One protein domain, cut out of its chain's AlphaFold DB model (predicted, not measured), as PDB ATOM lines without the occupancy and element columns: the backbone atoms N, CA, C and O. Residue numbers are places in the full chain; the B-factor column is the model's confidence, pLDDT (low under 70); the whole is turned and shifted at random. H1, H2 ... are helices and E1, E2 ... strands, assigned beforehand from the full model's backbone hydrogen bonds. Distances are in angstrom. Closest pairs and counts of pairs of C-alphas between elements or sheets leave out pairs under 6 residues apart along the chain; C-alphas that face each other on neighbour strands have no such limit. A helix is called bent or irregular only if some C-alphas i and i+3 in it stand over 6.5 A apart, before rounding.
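This is residues 43 to 82 of the 82 residues of an uncharacterized protein of Candidatus Woesearchaeota archaeon (UniProt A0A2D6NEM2). A long two-stranded hairpin, E1 and E2, has one short helix, H1, packed on it and running lengthwise with it. The 40 printed residues include two strands and then one helix, a mixed class; the sheet, E1 - E2, is antiparallel. The whole is only just compact, close to loose, with radius of gyration of the C-alphas 10.6 A, and only just flat, spanning 28 by 18 by 10 A.

E1, residues 48 to 55, starts at C-alpha 48 (133.531, 117.347, 192.909), spans 19.5 A and bends by 61 degrees at residue 51. E2, residues 61 to 67, spans 20.0 A. H1, residues 72 to 79, spans 9.8 A and ends at C-alpha 79 (146.590, 116.715, 183.161); it is only just irregular, with C-alphas 74 and 77 6.9 A apart.

E1 and E2 form a hairpin, their directions 154 degrees apart; N 54 and O 62 are within hydrogen-bond range at 2.8 A. The closest C-alphas of E1 and H1, Cys 51 and Cys 72, are 5.7 A apart. Those of E2 and H1, Cys 64 and Cys 75, are 6.1 A apart. In H1, 1 of 4 O i to N i+4 pairs and 3 of 5 O i to N i+3 pairs are within range.

The farthest C-alphas, Pro 44 and Glu 82, are 30.8 A apart. The printed part has no cut, and both links are tight. Model pLDDT is under 70 at residues 43 to 47, 68 and 80 to 82.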
ATOM      1  N   ILE A  43     133.773 123.738 198.706       49.53
ATOM      2  CA  ILE A  43     132.947 122.963 197.808       49.53
ATOM      3  C   ILE A  43     132.703 121.661 198.567       49.53
ATOM      4  O   ILE A  43     133.678 120.983 198.910       49.53
ATOM      5  N   PRO A  44     131.448 121.313 198.899       48.47
ATOM      6  CA  PRO A  44     131.174 120.003 199.458       48.47
ATOM      7  C   PRO A  44     131.749 118.972 198.486       48.47
ATOM      8  O   PRO A  44     131.367 118.946 197.318       48.47
ATOM      9  N   THR A  45     132.692 118.152 198.956       54.59
ATOM     10  CA  THR A  45     133.449 117.184 198.136       54.59
ATOM     11  C   THR A  45     132.553 116.237 197.347       54.59
ATOM     12  O   THR A  45     132.971 115.667 196.353       54.59
ATOM     13  N   ASN A  46     131.299 116.110 197.771       57.09
ATOM     14  CA  ASN A  46     130.257 115.317 197.137       57.09
ATOM     15  C   ASN A  46     129.889 115.808 195.726       57.09
ATOM     16  O   ASN A  46     129.322 115.034 194.970       57.09
ATOM     17  N   ASN A  47     130.197 117.065 195.392       62.72
ATOM     18  CA  ASN A  47     129.888 117.671 194.094       62.72
ATOM     19  C   ASN A  47     131.157 117.918 193.263       62.72
ATOM     20  O   ASN A  47     131.127 118.696 192.307       62.72
ATOM     21  N   LEU A  48     132.284 117.316 193.659       70.75
ATOM     22  CA  LEU A  48     133.531 117.347 192.909       70.75
ATOM     23  C   LEU A  48     133.696 116.027 192.158       70.75
ATOM     24  O   LEU A  48     133.694 114.956 192.757       70.75
ATOM     25  N   ASN A  49     133.885 116.122 190.851       78.50
ATOM     26  CA  ASN A  49     134.322 115.024 190.013       78.50
ATOM     27  C   ASN A  49     135.851 115.080 189.881       78.50
ATOM     28  O   ASN A  49     136.408 116.096 189.452       78.50
ATOM     29  N   GLU A  50     136.535 114.011 190.284       84.50
ATOM     30  CA  GLU A  50     137.986 113.880 190.133       84.50
ATOM     31  C   GLU A  50     138.317 113.607 188.662       84.50
ATOM     32  O   GLU A  50     137.910 112.595 188.096       84.50
ATOM     33  N   CYS A  51     139.043 114.525 188.025       84.44
ATOM     34  CA  CYS A  51     139.335 114.441 186.596       84.44
ATOM     35  C   CYS A  51     140.653 113.702 186.326       84.44
ATOM     36  O   CYS A  51     140.714 112.850 185.442       84.44
ATOM     37  N   CYS A  52     141.721 114.040 187.057       85.44
ATOM     38  CA  CYS A  52     143.033 113.403 186.906       85.44
ATOM     39  C   CYS A  52     143.946 113.658 188.113       85.44
ATOM     40  O   CYS A  52     143.752 114.627 188.851       85.44
ATOM     41  N   ASN A  53     145.013 112.864 188.225       88.62
ATOM     42  CA  ASN A  53     146.158 113.163 189.085       88.62
ATOM     43  C   ASN A  53     147.320 113.708 188.248       88.62
ATOM     44  O   ASN A  53     147.543 113.264 187.123       88.62
ATOM     45  N   TYR A  54     148.074 114.651 188.805       85.06
ATOM     46  CA  TYR A  54     149.267 115.227 188.195       85.06
ATOM     47  C   TYR A  54     150.327 115.521 189.262       85.06
ATOM     48  O   TYR A  54     150.013 115.702 190.438       85.06
ATOM     49  N   PHE A  55     151.591 115.586 188.851       84.31
ATOM     50  CA  PHE A  55     152.673 116.043 189.717       84.31
ATOM     51  C   PHE A  55     152.894 117.534 189.512       84.31
ATOM     52  O   PHE A  55     152.977 118.018 188.382       84.31
ATOM     53  N   ASP A  56     152.975 118.277 190.610       82.69
ATOM     54  CA  ASP A  56     153.367 119.676 190.542       82.69
ATOM     55  C   ASP A  56     154.872 119.839 190.266       82.69
ATOM     56  O   ASP A  56     155.645 118.882 190.251       82.69
ATOM     57  N   GLU A  57     155.309 121.080 190.053       83.38
ATOM     58  CA  GLU A  57     156.717 121.403 189.768       83.38
ATOM     59  C   GLU A  57     157.661 121.068 190.935       83.38
ATOM     60  O   GLU A  57     158.879 121.042 190.769       83.38
ATOM     61  N   THR A  58     157.105 120.788 192.115       89.62
ATOM     62  CA  THR A  58     157.835 120.362 193.308       89.62
ATOM     63  C   THR A  58     157.828 118.841 193.510       89.62
ATOM     64  O   THR A  58     158.430 118.360 194.467       89.62
ATOM     65  N   GLY A  59     157.207 118.081 192.600       85.00
ATOM     66  CA  GLY A  59     157.158 116.619 192.624       85.00
ATOM     67  C   GLY A  59     156.094 116.026 193.551       85.00
ATOM     68  O   GLY A  59     156.157 114.833 193.844       85.00
ATOM     69  N   PHE A  60     155.128 116.820 194.022       87.25
ATOM     70  CA  PHE A  60     154.013 116.333 194.837       87.25
ATOM     71  C   PHE A  60     152.815 115.967 193.962       87.25
ATOM     72  O   PHE A  60     152.430 116.729 193.073       87.25
ATOM     73  N   GLU A  61     152.212 114.811 194.244       84.56
ATOM     74  CA  GLU A  61     150.978 114.374 193.593       84.56
ATOM     75  C   GLU A  61     149.801 115.239 194.059       84.56
ATOM     76  O   GLU A  61     149.570 115.428 195.257       84.56
ATOM     77  N   LYS A  62     149.065 115.781 193.092       84.31
ATOM     78  CA  LYS A  62     147.844 116.563 193.277       84.31
ATOM     79  C   LYS A  62     146.757 116.027 192.357       84.31
ATOM     80  O   LYS A  62     147.043 115.518 191.277       84.31
ATOM     81  N   THR A  63     145.507 116.200 192.757       85.19
ATOM     82  CA  THR A  63     144.337 115.814 191.959       85.19
ATOM     83  C   THR A  63     143.659 117.070 191.429       85.19
ATOM     84  O   THR A  63     143.381 117.997 192.190       85.19
ATOM     85  N   CYS A  64     143.418 117.127 190.119       83.12
ATOM     86  CA  CYS A  64     142.550 118.138 189.529       83.12
ATOM     87  C   CYS A  64     141.108 117.642 189.597       83.12
ATOM     88  O   CYS A  64     140.773 116.620 188.991       83.12
ATOM     89  N   SER A  65     140.263 118.378 190.312       84.50
ATOM     90  CA  SER A  65     138.837 118.086 190.446       84.50
ATOM     91  C   SER A  65     138.019 119.282 189.972       84.50
ATOM     92  O   SER A  65     138.407 120.432 190.182       84.50
ATOM     93  N   MET A  66     136.882 119.012 189.338       81.31
ATOM     94  CA  MET A  66     135.934 120.026 188.873       81.31
ATOM     95  C   MET A  66     134.576 119.807 189.518       81.31
ATOM     96  O   MET A  66     134.253 118.707 189.949       81.31
ATOM     97  N   LEU A  67     133.769 120.860 189.583       75.31
ATOM     98  CA  LEU A  67     132.364 120.726 189.954       75.31
ATOM     99  C   LEU A  67     131.643 119.823 188.941       75.31
ATOM    100  O   LEU A  67     131.900 119.944 187.749       75.31
ATOM    101  N   GLU A  68     130.732 118.966 189.403       69.88
ATOM    102  CA  GLU A  68     130.001 117.994 188.564       69.88
ATOM    103  C   GLU A  68     129.265 118.643 187.372       69.88
ATOM    104  O   GLU A  68     129.178 118.058 186.295       69.88
ATOM    105  N   ASP A  69     128.826 119.895 187.529       73.75
ATOM    106  CA  ASP A  69     128.170 120.688 186.478       73.75
ATOM    107  C   ASP A  69     129.133 121.219 185.393       73.75
ATOM    108  O   ASP A  69     128.698 121.822 184.407       73.75
ATOM    109  N   TYR A  70     130.444 121.038 185.563       70.31
ATOM    110  CA  TYR A  70     131.483 121.568 184.683       70.31
ATOM    111  C   TYR A  70     132.317 120.443 184.063       70.31
ATOM    112  O   TYR A  70     132.670 119.458 184.706       70.31
ATOM    113  N   SER A  71     132.679 120.614 182.788       75.75
ATOM    114  CA  SER A  71     133.525 119.650 182.078       75.75
ATOM    115  C   SER A  71     134.947 119.607 182.653       75.75
ATOM    116  O   SER A  71     135.553 120.646 182.939       75.75
ATOM    117  N   CYS A  72     135.518 118.401 182.714       78.44
ATOM    118  CA  CYS A  72     136.928 118.165 183.038       78.44
ATOM    119  C   CYS A  72     137.910 118.774 182.018       78.44
ATOM    120  O   CYS A  72     139.114 118.769 182.263       78.44
ATOM    121  N   ASP A  73     137.429 119.366 180.918       81.00
ATOM    122  CA  ASP A  73     138.265 120.060 179.930       81.00
ATOM    123  C   ASP A  73     139.133 121.169 180.543       81.00
ATOM    124  O   ASP A  73     140.235 121.443 180.066       81.00
ATOM    125  N   ASN A  74     138.680 121.782 181.640       71.81
ATOM    126  CA  ASN A  74     139.450 122.797 182.360       71.81
ATOM    127  C   ASN A  74     140.704 122.231 183.051       71.81
ATOM    128  O   ASN A  74     141.636 122.985 183.331       71.81
ATOM    129  N   CYS A  75     140.745 120.921 183.307       79.44
ATOM    130  CA  CYS A  75     141.910 120.239 183.859       79.44
ATOM    131  C   CYS A  75     142.933 119.841 182.777       79.44
ATOM    132  O   CYS A  75     144.068 119.510 183.112       79.44
ATOM    133  N   ASN A  76     142.605 119.929 181.481       82.06
ATOM    134  CA  ASN A  76     143.503 119.505 180.396       82.06
ATOM    135  C   ASN A  76     144.862 120.220 180.415       82.06
ATOM    136  O   ASN A  76     145.876 119.615 180.081       82.06
ATOM    137  N   SER A  77     144.910 121.482 180.845       80.69
ATOM    138  CA  SER A  77     146.155 122.262 180.927       80.69
ATOM    139  C   SER A  77     147.171 121.713 181.935       80.69
ATOM    140  O   SER A  77     148.367 121.970 181.793       80.69
ATOM    141  N   VAL A  78     146.707 120.967 182.944       79.69
ATOM    142  CA  VAL A  78     147.546 120.357 183.985       79.69
ATOM    143  C   VAL A  78     147.659 118.842 183.829       79.69
ATOM    144  O   VAL A  78     148.729 118.300 184.079       79.69
ATOM    145  N   CYS A  79     146.604 118.167 183.360       76.94
ATOM    146  CA  CYS A  79     146.590 116.715 183.161       76.94
ATOM    147  C   CYS A  79     147.361 116.263 181.915       76.94
ATOM    148  O   CYS A  79     147.886 115.158 181.904       76.94
ATOM    149  N   LEU A  80     147.404 117.088 180.861       66.50
ATOM    150  CA  LEU A  80     148.047 116.759 179.580       66.50
ATOM    151  C   LEU A  80     149.440 117.389 179.444       66.50
ATOM    152  O   LEU A  80     149.923 117.561 178.326       66.50
ATOM    153  N   LYS A  81     150.084 117.769 180.559       52.84
ATOM    154  CA  LYS A  81     151.523 118.071 180.562       52.84
ATOM    155  C   LYS A  81     152.292 116.750 180.369       52.84
ATOM    156  O   LYS A  81     152.836 116.201 181.322       52.84
ATOM    157  N   GLU A  82     152.280 116.243 179.139       43.31
ATOM    158  CA  GLU A  82     153.293 115.327 178.594       43.31
ATOM    159  C   GLU A  82     154.404 116.127 177.904       43.31
ATOM    160  O   GLU A  82     154.084 117.069 177.140       43.31
TER     161      GLU A  82